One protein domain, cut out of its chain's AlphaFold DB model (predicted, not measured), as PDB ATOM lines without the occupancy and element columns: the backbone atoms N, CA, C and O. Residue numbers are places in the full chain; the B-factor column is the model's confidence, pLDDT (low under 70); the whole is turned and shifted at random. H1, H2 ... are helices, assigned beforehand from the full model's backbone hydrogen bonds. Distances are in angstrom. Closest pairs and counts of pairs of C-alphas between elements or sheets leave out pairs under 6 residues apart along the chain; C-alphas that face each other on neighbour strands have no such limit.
ATOM      1  N   SER A  75     138.652 168.574 184.308       39.75
ATOM      2  CA  SER A  75     138.095 169.750 184.995       39.75
ATOM      3  C   SER A  75     136.721 169.483 185.612       39.75
ATOM      4  O   SER A  75     136.418 170.033 186.666       39.75
ATOM      5  N   SER A  76     135.891 168.609 185.033       38.78
ATOM      6  CA  SER A  76     134.598 168.237 185.628       38.78
ATOM      7  C   SER A  76     134.742 167.369 186.885       38.78
ATOM      8  O   SER A  76     133.967 167.543 187.829       38.78
ATOM      9  N   LEU A  77     135.758 166.498 186.936       40.91
ATOM     10  CA  LEU A  77     136.095 165.695 188.115       40.91
ATOM     11  C   LEU A  77     136.684 166.563 189.239       40.91
ATOM     12  O   LEU A  77     136.279 166.414 190.391       40.91
ATOM     13  N   SER A  78     137.555 167.522 188.901       47.84
ATOM     14  CA  SER A  78     138.144 168.474 189.857       47.84
ATOM     15  C   SER A  78     137.130 169.493 190.400       47.84
ATOM     16  O   SER A  78     137.100 169.768 191.597       47.84
ATOM     17  N   ASN A  79     136.248 170.036 189.553       53.31
ATOM     18  CA  ASN A  79     135.275 171.055 189.975       53.31
ATOM     19  C   ASN A  79     134.160 170.473 190.864       53.31
ATOM     20  O   ASN A  79     133.556 171.187 191.668       53.31
ATOM     21  N   GLY A  80     133.853 169.181 190.707       59.41
ATOM     22  CA  GLY A  80     132.848 168.489 191.512       59.41
ATOM     23  C   GLY A  80     133.270 168.327 192.972       59.41
ATOM     24  O   GLY A  80     132.473 168.613 193.870       59.41
ATOM     25  N   SER A  81     134.515 167.910 193.215       58.53
ATOM     26  CA  SER A  81     135.065 167.751 194.566       58.53
ATOM     27  C   SER A  81     135.299 169.100 195.249       58.53
ATOM     28  O   SER A  81     134.990 169.243 196.433       58.53
ATOM     29  N   GLU A  82     135.736 170.116 194.501       60.78
ATOM     30  CA  GLU A  82     135.935 171.474 195.018       60.78
ATOM     31  C   GLU A  82     134.622 172.102 195.499       60.78
ATOM     32  O   GLU A  82     134.536 172.548 196.643       60.78
ATOM     33  N   LYS A  83     133.552 172.043 194.694       72.56
ATOM     34  CA  LYS A  83     132.237 172.567 195.097       72.56
ATOM     35  C   LYS A  83     131.652 171.820 196.300       72.56
ATOM     36  O   LYS A  83     131.104 172.442 197.207       72.56
ATOM     37  N   GLN A  84     131.774 170.491 196.330       67.44
ATOM     38  CA  GLN A  84     131.329 169.689 197.475       67.44
ATOM     39  C   GLN A  84     132.073 170.070 198.755       67.44
ATOM     40  O   GLN A  84     131.473 170.126 199.830       67.44
ATOM     41  N   LEU A  85     133.370 170.355 198.639       64.31
ATOM     42  CA  LEU A  85     134.172 170.811 199.755       64.31
ATOM     43  C   LEU A  85     133.810 172.238 200.176       64.31
ATOM     44  O   LEU A  85     133.702 172.494 201.371       64.31
ATOM     45  N   GLU A  86     133.571 173.159 199.245       69.75
ATOM     46  CA  GLU A  86     133.108 174.512 199.566       69.75
ATOM     47  C   GLU A  86     131.763 174.500 200.303       69.75
ATOM     48  O   GLU A  86     131.632 175.138 201.353       69.75
ATOM     49  N   ASP A  87     130.794 173.721 199.817       73.75
ATOM     50  CA  ASP A  87     129.484 173.552 200.454       73.75
ATOM     51  C   ASP A  87     129.636 172.939 201.862       73.75
ATOM     52  O   ASP A  87     129.031 173.408 202.838       73.75
ATOM     53  N   ALA A  88     130.514 171.941 202.007       64.88
ATOM     54  CA  ALA A  88     130.869 171.348 203.293       64.88
ATOM     55  C   ALA A  88     131.524 172.360 204.250       64.88
ATOM     56  O   ALA A  88     131.159 172.434 205.427       64.88
ATOM     57  N   LEU A  89     132.443 173.193 203.757       65.31
ATOM     58  CA  LEU A  89     133.103 174.252 204.523       65.31
ATOM     59  C   LEU A  89     132.141 175.353 204.941       65.31
ATOM     60  O   LEU A  89     132.229 175.874 206.057       65.31
ATOM     61  N   GLN A  90     131.187 175.697 204.084       70.06
ATOM     62  CA  GLN A  90     130.152 176.659 204.420       70.06
ATOM     63  C   GLN A  90     129.191 176.100 205.480       70.06
ATOM     64  O   GLN A  90     128.780 176.836 206.384       70.06
ATOM     65  N   SER A  91     128.890 174.800 205.426       61.78
ATOM     66  CA  SER A  91     128.137 174.087 206.465       61.78
ATOM     67  C   SER A  91     128.896 174.048 207.801       61.78
ATOM     68  O   SER A  91     128.330 174.372 208.848       61.78
ATOM     69  N   LEU A  92     130.209 173.783 207.773       59.66
ATOM     70  CA  LEU A  92     131.095 173.826 208.946       59.66
ATOM     71  C   LEU A  92     131.108 175.197 209.619       59.66
ATOM     72  O   LEU A  92     130.925 175.291 210.832       59.66
ATOM     73  N   LYS A  93     131.249 176.273 208.835       63.38
ATOM     74  CA  LYS A  93     131.232 177.652 209.351       63.38
ATOM     75  C   LYS A  93     129.918 177.998 210.058       63.38
ATOM     76  O   LYS A  93     129.925 178.768 211.018       63.38
ATOM     77  N   LYS A  94     128.791 177.437 209.605       60.50
ATOM     78  CA  LYS A  94     127.466 177.640 210.218       60.50
ATOM     79  C   LYS A  94     127.254 176.766 211.459       60.50
ATOM     80  O   LYS A  94     126.566 177.179 212.391       60.50
ATOM     81  N   SER A  95     127.871 175.590 211.511       51.50
ATOM     82  CA  SER A  95     127.703 174.609 212.581       51.50
ATOM     83  C   SER A  95     128.864 174.654 213.584       51.50
ATOM     84  O   SER A  95     129.783 173.836 213.542       51.50
ATOM     85  N   LYS A  96     128.775 175.536 214.591       54.97
ATOM     86  CA  LYS A  96     129.719 175.586 215.738       54.97
ATOM     87  C   LYS A  96     129.842 174.276 216.535       54.97
ATOM     88  O   LYS A  96     130.684 174.173 217.421       54.97
ATOM     89  N   ARG A  97     128.970 173.301 216.280       59.50
ATOM     90  CA  ARG A  97     128.938 171.997 216.942       59.50
ATOM     91  C   ARG A  97     128.623 170.913 215.924       59.50
ATOM     92  O   ARG A  97     127.633 170.201 216.069       59.50
ATOM     93  N   MET A  98     129.433 170.813 214.869       70.50
ATOM     94  CA  MET A  98     129.294 169.671 213.974       70.50
ATOM     95  C   MET A  98     129.570 168.401 214.785       70.50
ATOM     96  O   MET A  98     130.653 168.221 215.347       70.50
ATOM     97  N   GLY A  99     128.541 167.567 214.923       82.31
ATOM     98  CA  GLY A  99     128.662 166.282 215.591       82.31
ATOM     99  C   GLY A  99     129.593 165.364 214.805       82.31
ATOM    100  O   GLY A  99     129.727 165.495 213.590       82.31
ATOM    101  N   ARG A 100     130.211 164.404 215.497       87.38
ATOM    102  CA  ARG A 100     131.125 163.425 214.892       87.38
ATOM    103  C   ARG A 100     130.513 162.734 213.661       87.38
ATOM    104  O   ARG A 100     131.158 162.668 212.627       87.38
ATOM    105  N   ILE A 101     129.249 162.311 213.761       85.75
ATOM    106  CA  ILE A 101     128.506 161.630 212.683       85.75
ATOM    107  C   ILE A 101     128.382 162.507 211.432       85.75
ATOM    108  O   ILE A 101     128.518 162.022 210.312       85.75
ATOM    109  N   GLU A 102     128.127 163.803 211.612       86.56
ATOM    110  CA  GLU A 102     127.990 164.726 210.486       86.56
ATOM    111  C   GLU A 102     129.338 164.939 209.794       86.56
ATOM    112  O   GLU A 102     129.418 164.861 208.571       86.56
ATOM    113  N   ALA A 103     130.410 165.106 210.574       86.06
ATOM    114  CA  ALA A 103     131.761 165.210 210.033       86.06
ATOM    115  C   ALA A 103     132.169 163.940 209.262       86.06
ATOM    116  O   ALA A 103     132.752 164.038 208.186       86.06
ATOM    117  N   GLU A 104     131.816 162.748 209.761       89.62
ATOM    118  CA  GLU A 104     132.047 161.485 209.042       89.62
ATOM    119  C   GLU A 104     131.262 161.420 207.737       89.62
ATOM    120  O   GLU A 104     131.817 160.989 206.730       89.62
ATOM    121  N   ARG A 105     129.999 161.865 207.725       89.19
ATOM    122  CA  ARG A 105     129.183 161.881 206.504       89.19
ATOM    123  C   ARG A 105     129.785 162.796 205.440       89.19
ATOM    124  O   ARG A 105     129.868 162.393 204.284       89.19
ATOM    125  N   VAL A 106     130.222 163.990 205.837       86.88
ATOM    126  CA  VAL A 106     130.889 164.950 204.948       86.88
ATOM    127  C   VAL A 106     132.197 164.372 204.410       86.88
ATOM    128  O   VAL A 106     132.431 164.379 203.209       86.88
ATOM    129  N   LEU A 107     133.043 163.801 205.264       86.75
ATOM    130  CA  LEU A 107     134.284 163.176 204.802       86.75
ATOM    131  C   LEU A 107     134.022 161.980 203.880       86.75
ATOM    132  O   LEU A 107     134.725 161.788 202.894       86.75
ATOM    133  N   ALA A 108     132.984 161.192 204.160       89.88
ATOM    134  CA  ALA A 108     132.593 160.068 203.323       89.88
ATOM    135  C   ALA A 108     132.051 160.497 201.951       89.88
ATOM    136  O   ALA A 108     132.059 159.668 201.038       89.88
ATOM    137  N   SER A 109     131.584 161.740 201.766       88.75
ATOM    138  CA  SER A 109     131.173 162.226 200.443       88.75
ATOM    139  C   SER A 109     132.357 162.554 199.533       88.75
ATOM    140  O   SER A 109     132.186 162.511 198.321       88.75
ATOM    141  N   ILE A 110     133.545 162.789 200.098       87.69
ATOM    142  CA  ILE A 110     134.779 163.101 199.365       87.69
ATOM    143  C   ILE A 110     135.423 161.795 198.885       87.69
ATOM    144  O   ILE A 110     135.780 160.938 199.697       87.69
ATOM    145  N   THR A 111     135.530 161.613 197.568       89.62
ATOM    146  CA  THR A 111     135.950 160.340 196.952       89.62
ATOM    147  C   THR A 111     137.373 159.957 197.352       89.62
ATOM    148  O   THR A 111     137.600 158.838 197.797       89.62
ATOM    149  N   GLU A 112     138.299 160.909 197.302       87.44
ATOM    150  CA  GLU A 112     139.715 160.736 197.622       87.44
ATOM    151  C   GLU A 112     139.902 160.297 199.079       87.44
ATOM    152  O   GLU A 112     140.592 159.319 199.364       87.44
ATOM    153  N   PHE A 113     139.210 160.961 200.013       87.38
ATOM    154  CA  PHE A 113     139.234 160.586 201.427       87.38
ATOM    155  C   PHE A 113     138.610 159.203 201.661       87.38
ATOM    156  O   PHE A 113     139.110 158.408 202.460       87.38
ATOM    157  N   ARG A 114     137.505 158.893 200.970       91.31
ATOM    158  CA  ARG A 114     136.834 157.592 201.067       91.31
ATOM    159  C   ARG A 114     137.745 156.461 200.592       91.31
ATOM    160  O   ARG A 114     137.807 155.426 201.258       91.31
ATOM    161  N   ASP A 115     138.433 156.652 199.474       89.88
ATOM    162  CA  ASP A 115     139.327 155.653 198.896       89.88
ATOM    163  C   ASP A 115     140.581 155.469 199.757       89.88
ATOM    164  O   ASP A 115     140.921 154.331 200.088       89.88
ATOM    165  N   ALA A 116     141.177 156.559 200.250       89.12
ATOM    166  CA  ALA A 116     142.263 156.513 201.231       89.12
ATOM    167  C   ALA A 116     141.865 155.735 202.498       89.12
ATOM    168  O   ALA A 116     142.606 154.885 202.991       89.12
ATOM    169  N   ARG A 117     140.645 155.954 203.005       89.81
ATOM    170  CA  ARG A 117     140.139 155.254 204.195       89.81
ATOM    171  C   ARG A 117     139.863 153.769 203.951       89.81
ATOM    172  O   ARG A 117     140.012 152.977 204.879       89.81
ATOM    173  N   ARG A 118     139.462 153.380 202.735       89.81
ATOM    174  CA  ARG A 118     139.291 151.966 202.342       89.81
ATOM    175  C   ARG A 118     140.627 151.249 202.209       89.81
ATOM    176  O   ARG A 118     140.740 150.107 202.640       89.81
ATOM    177  N   ASN A 119     141.622 151.937 201.664       87.00
ATOM    178  CA  ASN A 119     142.966 151.417 201.432       87.00
ATOM    179  C   ASN A 119     143.916 151.737 202.593       87.00
ATOM    180  O   ASN A 119     145.122 151.853 202.390       87.00
ATOM    181  N   ARG A 120     143.383 151.924 203.809       81.94
ATOM    182  CA  ARG A 120     144.166 152.338 204.973       81.94
ATOM    183  C   ARG A 120     145.186 151.261 205.333       81.94
ATOM    184  O   ARG A 120     144.881 150.310 206.050       81.94
ATOM    185  N   GLU A 121     146.414 151.456 204.886       77.00
ATOM    186  CA  GLU A 121     147.560 150.694 205.353       77.00
ATOM    187  C   GLU A 121     148.121 151.348 206.616       77.00
ATOM    188  O   GLU A 121     148.311 152.564 206.681       77.00
ATOM    189  N   THR A 122     148.386 150.544 207.648       74.06
ATOM    190  CA  THR A 122     149.132 151.015 208.818       74.06
ATOM    191  C   THR A 122     150.550 151.359 208.362       74.06
ATOM    192  O   THR A 122     151.256 150.448 207.917       74.06
ATOM    193  N   PRO A 123     151.005 152.621 208.475       72.25
ATOM    194  CA  PRO A 123     152.337 152.995 208.032       72.25
ATOM    195  C   PRO A 123     153.377 152.169 208.772       72.25
ATOM    196  O   PRO A 123     153.461 152.196 210.004       72.25
ATOM    197  N   GLN A 124     154.162 151.406 208.018       64.31
ATOM    198  CA  GLN A 124     155.264 150.669 208.605       64.31
ATOM    199  C   GLN A 124     156.441 151.621 208.830       64.31
ATOM    200  O   GLN A 124     156.790 152.393 207.934       64.31
ATOM    201  N   PRO A 125     157.073 151.588 210.014       57.91
ATOM    202  CA  PRO A 125     158.269 152.374 210.246       57.91
ATOM    203  C   PRO A 125     159.402 151.865 209.359       57.91
ATOM    204  O   PRO A 125     159.725 150.675 209.384       57.91
ATOM    205  N   LEU A 126     160.057 152.770 208.639       59.50
ATOM    206  CA  LEU A 126     161.260 152.450 207.885       59.50
ATOM    207  C   LEU A 126     162.447 152.277 208.848       59.50
ATOM    208  O   LEU A 126     163.266 153.168 209.037       59.50
ATOM    209  N   ARG A 127     162.554 151.120 209.513       54.38
ATOM    210  CA  ARG A 127     163.597 150.889 210.536       54.38
ATOM    211  C   ARG A 127     165.030 151.050 210.016       54.38
ATOM    212  O   ARG A 127     165.896 151.423 210.797       54.38
ATOM    213  N   THR A 128     165.276 150.781 208.738       55.78
ATOM    214  CA  THR A 128     166.595 150.927 208.105       55.78
ATOM    215  C   THR A 128     166.826 152.323 207.525       55.78
ATOM    216  O   THR A 128     167.971 152.671 207.278       55.78
ATOM    217  N   ALA A 129     165.777 153.134 207.342       64.50
ATOM    218  CA  ALA A 129     165.884 154.371 206.575       64.50
ATOM    219  C   ALA A 129     166.221 155.604 207.404       64.50
ATOM    220  O   ALA A 129     166.677 156.560 206.807       64.50
ATOM    221  N   LEU A 130     166.046 155.640 208.733       79.94
ATOM    222  CA  LEU A 130     166.253 156.903 209.462       79.94
ATOM    223  C   LEU A 130     167.691 157.438 209.335       79.94
ATOM    224  O   LEU A 130     167.875 158.635 209.136       79.94
ATOM    225  N   ASN A 131     168.703 156.570 209.422       82.75
ATOM    226  CA  ASN A 131     170.098 156.994 209.261       82.75
ATOM    227  C   ASN A 131     170.365 157.495 207.835       82.75
ATOM    228  O   ASN A 131     170.982 158.544 207.669       82.75
ATOM    229  N   ASP A 132     169.832 156.800 206.830       85.62
ATOM    230  CA  ASP A 132     169.943 157.198 205.422       85.62
ATOM    231  C   ASP A 132     169.175 158.504 205.153       85.62
ATOM    232  O   ASP A 132     169.656 159.382 204.444       85.62
ATOM    233  N   CYS A 133     168.019 158.672 205.796       87.25
ATOM    234  CA  CYS A 133     167.164 159.850 205.733       87.25
ATOM    235  C   CYS A 133     167.844 161.074 206.328       87.25
ATOM    236  O   CYS A 133     167.722 162.171 205.808       87.25
ATOM    237  N   VAL A 134     168.545 160.905 207.448       86.06
ATOM    238  CA  VAL A 134     169.273 162.004 208.088       86.06
ATOM    239  C   VAL A 134     170.552 162.326 207.314       86.06
ATOM    240  O   VAL A 134     170.919 163.495 207.240       86.06
ATOM    241  N   ALA A 135     171.207 161.326 206.713       87.94
ATOM    242  CA  ALA A 135     172.400 161.519 205.889       87.94
ATOM    243  C   ALA A 135     172.096 162.183 204.533       87.94
ATOM    244  O   ALA A 135     172.902 162.970 204.044       87.94
ATOM    245  N   ALA A 136     170.941 161.881 203.937       89.94
ATOM    246  CA  ALA A 136     170.467 162.448 202.679       89.94
ATOM    247  C   ALA A 136     168.988 162.862 202.814       89.94
ATOM    248  O   ALA A 136     168.090 162.165 202.323       89.94
ATOM    249  N   PRO A 137     168.709 163.977 203.514       91.88
ATOM    250  CA  PRO A 137     167.346 164.382 203.809       91.88
ATOM    251  C   PRO A 137     166.613 164.796 202.539       91.88
ATOM    252  O   PRO A 137     167.120 165.546 201.714       91.88
ATOM    253  N   SER A 138     165.379 164.317 202.412       92.62
ATOM    254  CA  SER A 138     164.415 164.784 201.418       92.62
ATOM    255  C   SER A 138     163.065 165.013 202.094       92.62
ATOM    256  O   SER A 138     162.768 164.332 203.089       92.62
ATOM    257  N   PRO A 139     162.214 165.912 201.565       93.19
ATOM    258  CA  PRO A 139     160.866 166.121 202.086       93.19
ATOM    259  C   PRO A 139     160.082 164.820 202.263       93.19
ATOM    260  O   PRO A 139     159.541 164.557 203.336       93.19
ATOM    261  N   ALA A 140     160.088 163.965 201.235       92.25
ATOM    262  CA  ALA A 140     159.371 162.693 201.241       92.25
ATOM    263  C   ALA A 140     159.853 161.767 202.365       92.25
ATOM    264  O   ALA A 140     159.040 161.206 203.101       92.25
ATOM    265  N   CYS A 141     161.172 161.649 202.531       92.75
ATOM    266  CA  CYS A 141     161.753 160.801 203.559       92.75
ATOM    267  C   CYS A 141     161.429 161.303 204.974       92.75
ATOM    268  O   CYS A 141     160.957 160.542 205.820       92.75
ATOM    269  N   LEU A 142     161.600 162.605 205.223       94.06
ATOM    270  CA  LEU A 142     161.329 163.206 206.530       94.06
ATOM    271  C   LEU A 142     159.838 163.152 206.894       94.06
ATOM    272  O   LEU A 142     159.505 162.910 208.053       94.06
ATOM    273  N   LEU A 143     158.927 163.322 205.927       94.56
ATOM    274  CA  LEU A 143     157.485 163.177 206.165       94.56
ATOM    275  C   LEU A 143     157.087 161.735 206.461       94.56
ATOM    276  O   LEU A 143     156.219 161.508 207.304       94.56
ATOM    277  N   GLN A 144     157.746 160.761 205.836       92.62
ATOM    278  CA  GLN A 144     157.514 159.355 206.143       92.62
ATOM    279  C   GLN A 144     157.989 158.994 207.558       92.62
ATOM    280  O   GLN A 144     157.266 158.315 208.292       92.62
ATOM    281  N   GLU A 145     159.149 159.498 207.985       92.44
ATOM    282  CA  GLU A 145     159.608 159.370 209.375       92.44
ATOM    283  C   GLU A 145     158.649 160.068 210.349       92.44
ATOM    284  O   GLU A 145     158.255 159.498 211.372       92.44
ATOM    285  N   ALA A 146     158.196 161.278 210.012       95.12
ATOM    286  CA  ALA A 146     157.218 162.007 210.806       95.12
ATOM    287  C   ALA A 146     155.913 161.213 210.982       95.12
ATOM    288  O   ALA A 146     155.402 161.096 212.098       95.12
ATOM    289  N   LEU A 147     155.411 160.613 209.898       94.69
ATOM    290  CA  LEU A 147     154.224 159.765 209.897       94.69
ATOM    291  C   LEU A 147     154.412 158.530 210.784       94.69
ATOM    292  O   LEU A 147     153.579 158.257 211.650       94.69
ATOM    293  N   ALA A 148     155.526 157.812 210.627       92.38
ATOM    294  CA  ALA A 148     155.832 156.634 211.434       92.38
ATOM    295  C   ALA A 148     155.898 156.958 212.937       92.38
ATOM    296  O   ALA A 148     155.481 156.148 213.768       92.38
ATOM    297  N   HIS A 149     156.394 158.143 213.300       93.44
ATOM    298  CA  HIS A 149     156.425 158.609 214.684       93.44
ATOM    299  C   HIS A 149     155.058 159.067 215.200       93.44
ATOM    300  O   HIS A 149     154.716 158.727 216.333       93.44
ATOM    301  N   ALA A 150     154.246 159.738 214.378       95.44
ATOM    302  CA  ALA A 150     152.881 160.123 214.737       95.44
ATOM    303  C   ALA A 150     152.046 158.897 215.150       95.44
ATOM    304  O   ALA A 150     151.341 158.932 216.155       95.44
ATOM    305  N   TYR A 151     152.213 157.772 214.452       91.88
ATOM    306  CA  TYR A 151     151.539 156.509 214.770       91.88
ATOM    307  C   TYR A 151     151.929 155.869 216.098       91.88
ATOM    308  O   TYR A 151     151.159 155.092 216.658       91.88
ATOM    309  N   ARG A 152     153.121 156.174 216.613       93.44
ATOM    310  CA  ARG A 152     153.584 155.659 217.908       93.44
ATOM    311  C   ARG A 152     153.036 156.461 219.083       93.44
ATOM    312  O   ARG A 152     153.280 156.077 220.224       93.44
ATOM    313  N   VAL A 153     152.338 157.570 218.833       95.19
ATOM    314  CA  VAL A 153     151.693 158.363 219.880       95.19
ATOM    315  C   VAL A 153     150.493 157.568 220.417       95.19
ATOM    316  O   VAL A 153     149.569 157.306 219.647       95.19
ATOM    317  N   PRO A 154     150.485 157.162 221.706       92.44
ATOM    318  CA  PRO A 154     149.441 156.275 222.227       92.44
ATOM    319  C   PRO A 154     148.071 156.951 222.308       92.44
ATOM    320  O   PRO A 154     147.061 156.353 221.947       92.44
ATOM    321  N   ASP A 155     148.057 158.203 222.762       95.62
ATOM    322  CA  ASP A 155     146.845 158.999 222.930       95.62
ATOM    323  C   ASP A 155     146.284 159.446 221.575       95.62
ATOM    324  O   ASP A 155     146.993 160.060 220.778       95.62
ATOM    325  N   GLU A 156     145.006 159.149 221.338       92.88
ATOM    326  CA  GLU A 156     144.292 159.409 220.082       92.88
ATOM    327  C   GLU A 156     144.311 160.896 219.708       92.88
ATOM    328  O   GLU A 156     144.686 161.266 218.598       92.88
ATOM    329  N   GLY A 157     143.995 161.778 220.664       91.50
ATOM    330  CA  GLY A 157     143.952 163.221 220.429       91.50
ATOM    331  C   GLY A 157     145.327 163.806 220.101       91.50
ATOM    332  O   GLY A 157     145.471 164.610 219.176       91.50
ATOM    333  N   ARG A 158     146.372 163.379 220.818       93.62
ATOM    334  CA  ARG A 158     147.762 163.760 220.526       93.62
ATOM    335  C   ARG A 158     148.252 163.162 219.208       93.62
ATOM    336  O   ARG A 158     149.016 163.825 218.509       93.62
ATOM    337  N   ARG A 159     147.833 161.945 218.855       95.12
ATOM    338  CA  ARG A 159     148.155 161.302 217.575       95.12
ATOM    339  C   ARG A 159     147.533 162.065 216.415       95.12
ATOM    340  O   ARG A 159     148.252 162.422 215.489       95.12
ATOM    341  N   ASP A 160     146.251 162.400 216.501       94.12
ATOM    342  CA  ASP A 160     145.562 163.230 215.512       94.12
ATOM    343  C   ASP A 160     146.238 164.598 215.362       94.12
ATOM    344  O   ASP A 160     146.416 165.103 214.251       94.12
ATOM    345  N   TRP A 161     146.706 165.184 216.464       91.12
ATOM    346  CA  TRP A 161     147.492 166.410 216.397       91.12
ATOM    347  C   TRP A 161     148.842 166.212 215.684       91.12
ATOM    348  O   TRP A 161     149.217 167.030 214.836       91.12
ATOM    349  N   ALA A 162     149.562 165.121 215.944       94.44
ATOM    350  CA  ALA A 162     150.783 164.792 215.209       94.44
ATOM    351  C   ALA A 162     150.503 164.614 213.706       94.44
ATOM    352  O   ALA A 162     151.157 165.254 212.882       94.44
ATOM    353  N   LEU A 163     149.484 163.821 213.358       95.00
ATOM    354  CA  LEU A 163     149.050 163.569 211.981       95.00
ATOM    355  C   LEU A 163     148.652 164.863 211.270       95.00
ATOM    356  O   LEU A 163     149.004 165.048 210.111       95.00
ATOM    357  N   SER A 164     148.022 165.808 211.972       92.94
ATOM    358  CA  SER A 164     147.711 167.121 211.402       92.94
ATOM    359  C   SER A 164     148.951 167.895 210.956       92.94
ATOM    360  O   SER A 164     148.939 168.563 209.925       92.94
ATOM    361  N   THR A 165     150.049 167.764 211.708       92.12
ATOM    362  CA  THR A 165     151.320 168.417 211.373       92.12
ATOM    363  C   THR A 165     151.974 167.733 210.171       92.12
ATOM    364  O   THR A 165     152.523 168.409 209.305       92.12
ATOM    365  N   VAL A 166     151.878 166.401 210.084       95.06
ATOM    366  CA  VAL A 166     152.358 165.621 208.933       95.06
ATOM    367  C   VAL A 166     151.565 165.956 207.666       95.06
ATOM    368  O   VAL A 166     152.166 166.218 206.629       95.06
ATOM    369  N   ALA A 167     150.233 166.023 207.752       93.62
ATOM    370  CA  ALA A 167     149.365 166.395 206.635       93.62
ATOM    371  C   ALA A 167     149.690 167.800 206.101       93.62
ATOM    372  O   ALA A 167     149.793 167.989 204.891       93.62
ATOM    373  N   ALA A 168     149.925 168.771 206.991       90.06
ATOM    374  CA  ALA A 168     150.379 170.101 206.591       90.06
ATOM    375  C   ALA A 168     151.738 170.057 205.867       90.06
ATOM    376  O   ALA A 168     151.937 170.767 204.887       90.06
ATOM    377  N   GLY A 169     152.659 169.194 206.309       91.69
ATOM    378  CA  GLY A 169     153.945 168.991 205.645       91.69
ATOM    379  C   GLY A 169     153.821 168.412 204.228       91.69
ATOM    380  O   GLY A 169     154.449 168.930 203.309       91.69
ATOM    381  N   TYR A 170     152.971 167.400 204.020       93.19
ATOM    382  CA  TYR A 170     152.679 166.874 202.676       93.19
ATOM    383  C   TYR A 170     152.030 167.927 201.775       93.19
ATOM    384  O   TYR A 170     152.433 168.091 200.628       93.19
ATOM    385  N   TYR A 171     151.082 168.698 202.312       90.69
ATOM    386  CA  TYR A 171     150.429 169.765 201.561       90.69
ATOM    387  C   TYR A 171     151.433 170.825 201.082       90.69
ATOM    388  O   TYR A 171     151.460 171.170 199.904       90.69
ATOM    389  N   GLU A 172     152.289 171.320 201.976       87.06
ATOM    390  CA  GLU A 172     153.249 172.378 201.642       87.06
ATOM    391  C   GLU A 172     154.386 171.922 200.726       87.06
ATOM    392  O   GLU A 172     154.959 172.736 200.006       87.06
ATOM    393  N   THR A 173     154.689 170.625 200.720       89.12
ATOM    394  CA  THR A 173     155.657 170.020 199.791       89.12
ATOM    395  C   THR A 173     155.021 169.629 198.450       89.12
ATOM    396  O   THR A 173     155.716 169.156 197.555       89.12
ATOM    397  N   GLY A 174     153.715 169.877 198.274       89.19
ATOM    398  CA  GLY A 174     152.979 169.663 197.025       89.19
ATOM    399  C   GLY A 174     152.416 168.253 196.833       89.19
ATOM    400  O   GLY A 174     151.800 167.985 195.803       89.19
ATOM    401  N   ASP A 175     152.567 167.356 197.807       90.44
ATOM    402  CA  ASP A 175     152.047 165.987 197.746       90.44
ATOM    403  C   ASP A 175     150.625 165.911 198.324       90.44
ATOM    404  O   ASP A 175     150.365 165.405 199.418       90.44
ATOM    405  N   VAL A 176     149.673 166.466 197.572       88.19
ATOM    406  CA  VAL A 176     148.261 166.544 197.977       88.19
ATOM    407  C   VAL A 176     147.624 165.155 198.113       88.19
ATOM    408  O   VAL A 176     146.755 164.965 198.963       88.19
ATOM    409  N   GLY A 177     148.073 164.163 197.336       87.12
ATOM    410  CA  GLY A 177     147.576 162.787 197.437       87.12
ATOM    411  C   GLY A 177     147.809 162.202 198.831       87.12
ATOM    412  O   GLY A 177     146.875 161.713 199.470       87.12
ATOM    413  N   ARG A 178     149.027 162.368 199.363       90.88
ATOM    414  CA  ARG A 178     149.378 161.924 200.721       90.88
ATOM    415  C   ARG A 178     148.646 162.670 201.831       90.88
ATOM    416  O   ARG A 178     148.522 162.134 202.931       90.88
ATOM    417  N   VAL A 179     148.132 163.875 201.580       91.56
ATOM    418  CA  VAL A 179     147.303 164.590 202.566       91.56
ATOM    419  C   VAL A 179     146.059 163.767 202.892       91.56
ATOM    420  O   VAL A 179     145.779 163.539 204.066       91.56
ATOM    421  N   TYR A 180     145.344 163.268 201.879       90.69
ATOM    422  CA  TYR A 180     144.150 162.442 202.089       90.69
ATOM    423  C   TYR A 180     144.474 161.131 202.800       90.69
ATOM    424  O   TYR A 180     143.751 160.767 203.729       90.69
ATOM    425  N   ASP A 181     145.586 160.487 202.428       92.00
ATOM    426  CA  ASP A 181     146.078 159.291 203.113       92.00
ATOM    427  C   ASP A 181     146.228 159.555 204.607       92.00
ATOM    428  O   ASP A 181     145.640 158.831 205.397       92.00
ATOM    429  N   VAL A 182     146.943 160.620 204.996       93.44
ATOM    430  CA  VAL A 182     147.195 160.974 206.402       93.44
ATOM    431  C   VAL A 182     145.920 161.380 207.136       93.44
ATOM    432  O   VAL A 182     145.711 160.954 208.274       93.44
ATOM    433  N   LEU A 183     145.041 162.164 206.508       93.31
ATOM    434  CA  LEU A 183     143.768 162.559 207.115       93.31
ATOM    435  C   LEU A 183     142.861 161.344 207.371       93.31
ATOM    436  O   LEU A 183     142.162 161.311 208.383       93.31
ATOM    437  N   ALA A 184     142.891 160.326 206.507       93.50
ATOM    438  CA  ALA A 184     142.131 159.087 206.688       93.50
ATOM    439  C   ALA A 184     142.615 158.237 207.879       93.50
ATOM    440  O   ALA A 184     141.910 157.327 208.328       93.50
ATOM    441  N   LEU A 185     143.805 158.537 208.407       93.81
ATOM    442  CA  LEU A 185     144.390 157.875 209.574       93.81
ATOM    443  C   LEU A 185     143.892 158.465 210.891       93.81
ATOM    444  O   LEU A 185     144.010 157.806 211.927       93.81
ATOM    445  N   MET A 186     143.352 159.683 210.845       94.44
ATOM    446  CA  MET A 186     142.866 160.396 212.017       94.44
ATOM    447  C   MET A 186     141.580 159.764 212.549       94.44
ATOM    448  O   MET A 186     140.703 159.341 211.789       94.44
ATOM    449  N   GLU A 187     141.461 159.704 213.868       93.12
ATOM    450  CA  GLU A 187     140.320 159.075 214.535       93.12
ATOM    451  C   GLU A 187     139.171 160.043 214.779       93.12
ATOM    452  O   GLU A 187     138.008 159.622 214.751       93.12
ATOM    453  N   ASP A 188     139.472 161.329 214.976       91.75
ATOM    454  CA  ASP A 188     138.477 162.384 215.036       91.75
ATOM    455  C   ASP A 188     138.199 162.967 213.635       91.75
ATOM    456  O   ASP A 188     138.965 163.797 213.121       91.75
ATOM    457  N   PRO A 189     137.054 162.624 213.021       91.19
ATOM    458  CA  PRO A 189     136.644 163.143 211.717       91.19
ATOM    459  C   PRO A 189     136.494 164.670 211.712       91.19
ATOM    460  O   PRO A 189     136.638 165.304 210.672       91.19
ATOM    461  N   ARG A 190     136.227 165.301 212.863       88.81
ATOM    462  CA  ARG A 190     136.101 166.763 212.950       88.81
ATOM    463  C   ARG A 190     137.451 167.434 212.737       88.81
ATOM    464  O   ARG A 190     137.528 168.455 212.057       88.81
ATOM    465  N   THR A 191     138.509 166.849 213.293       88.44
ATOM    466  CA  THR A 191     139.872 167.357 213.142       88.44
ATOM    467  C   THR A 191     140.339 167.197 211.700       88.44
ATOM    468  O   THR A 191     140.832 168.165 211.125       88.44
ATOM    469  N   ALA A 192     140.110 166.028 211.093       89.69
ATOM    470  CA  ALA A 192     140.439 165.790 209.688       89.69
ATOM    471  C   ALA A 192     139.715 166.771 208.750       89.69
ATOM    472  O   ALA A 192     140.328 167.375 207.873       89.69
ATOM    473  N   LEU A 193     138.420 166.986 208.983       85.56
ATOM    474  CA  LEU A 193     137.600 167.880 208.176       85.56
ATOM    475  C   LEU A 193     137.993 169.360 208.337       85.56
ATOM    476  O   LEU A 193     138.053 170.089 207.347       85.56
ATOM    477  N   ARG A 194     138.319 169.802 209.561       86.12
ATOM    478  CA  ARG A 194     138.873 171.145 209.807       86.12
ATOM    479  C   ARG A 194     140.163 171.358 209.014       86.12
ATOM    480  O   ARG A 194     140.300 172.377 208.345       86.12
ATOM    481  N   LEU A 195     141.082 170.394 209.069       84.62
ATOM    482  CA  LEU A 195     142.369 170.479 208.376       84.62
ATOM    483  C   LEU A 195     142.210 170.495 206.864       84.62
ATOM    484  O   LEU A 195     142.867 171.295 206.210       84.62
ATOM    485  N   LEU A 196     141.316 169.669 206.321       83.88
ATOM    486  CA  LEU A 196     141.011 169.687 204.894       83.88
ATOM    487  C   LEU A 196     140.500 171.064 204.449       83.88
ATOM    488  O   LEU A 196     140.866 171.571 203.393       83.88
ATOM    489  N   GLY A 197     139.689 171.704 205.291       79.75
ATOM    490  CA  GLY A 197     139.259 173.077 205.072       79.75
ATOM    491  C   GLY A 197     140.382 174.101 205.079       79.75
ATOM    492  O   GLY A 197     140.383 175.026 204.268       79.75
ATOM    493  N   GLU A 198     141.338 173.945 205.990       78.50
ATOM    494  CA  GLU A 198     142.505 174.819 206.098       78.50
ATOM    495  C   GLU A 198     143.462 174.643 204.917       78.50
ATOM    496  O   GLU A 198     143.954 175.643 204.391       78.50
TER     497      GLU A 198
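What this domain is: This is residues 75 to 198 of the 413 residues of an uncharacterized protein of Hwanghaeella grinnelliae (UniProt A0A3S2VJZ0). Three helices, H5, H6 and H7, run up and down side by side, nearly parallel in their lines, with their centres making a triangle; H8, H2 and H3 lie on one side of them, and H4 lies beyond H5 on the other. H1, the longest helix, is loosely placed at the end beside H2. The printed part has 124 residues with eight named helices, H1 to H8 in order, and no named strand: all helix. It is compact, with a radius of gyration of the C-alphas of 15.4 A, and spans 47 by 37 by 23 A.

Where its parts are: H1, residues 75 to 94, begins at C-alpha 75 (138.095, 169.750, 184.995) and is 28.5 A long. H2 is residues 100 to 109, H3 111 to 118, H4 129 to 135 and H5 139 to 150, 16.1 A. H6, residues 156 to 172, is 24.3 A long. H7 is residues 176 to 183; H8, residues 189 to 198, ends at C-alpha 198 (142.505, 174.819, 206.098).

How they stand to each other: H6 is the hub. It forms hairpins with H5, C-alphas 150 and 162 being closest at 5.1 A, and with H7, C-alphas 167 and 179 at 4.9 A. With residues 160 to 164 alone it only just touches H8, by 3 pairs of C-alphas within 8 A, the closest 164 and 195 at 7.0 A. H8 touches H2, closest C-alphas 103 and 190 at 5.5 A, at a steep tilt of 56 degrees. H3 touches H7, closest C-alphas 116 and 181 at 5.1 A. H5, with residues 141 to 145 alone, only just touches H4, by 3 pairs; C-alphas 133 and 141 are closest, 5.9 A. H1 is close to but not clearly touching H2, closest C-alphas 88 and 106 at 6.6 A. Every O i to N i+4 pair is within hydrogen-bond range in H2, H3, H4, H5, H6 and H8; H1 has 15 of 16 and H7 3 of 4.

The domain as a whole: The C-alphas of Lys 94 and Ala 135 are farthest apart, 47.9 A. The printed part has no cut and no long link. Mean pLDDT of the printed part is 82.3; 26 residues are under 70, among them 75 to 82 and 124 to 129.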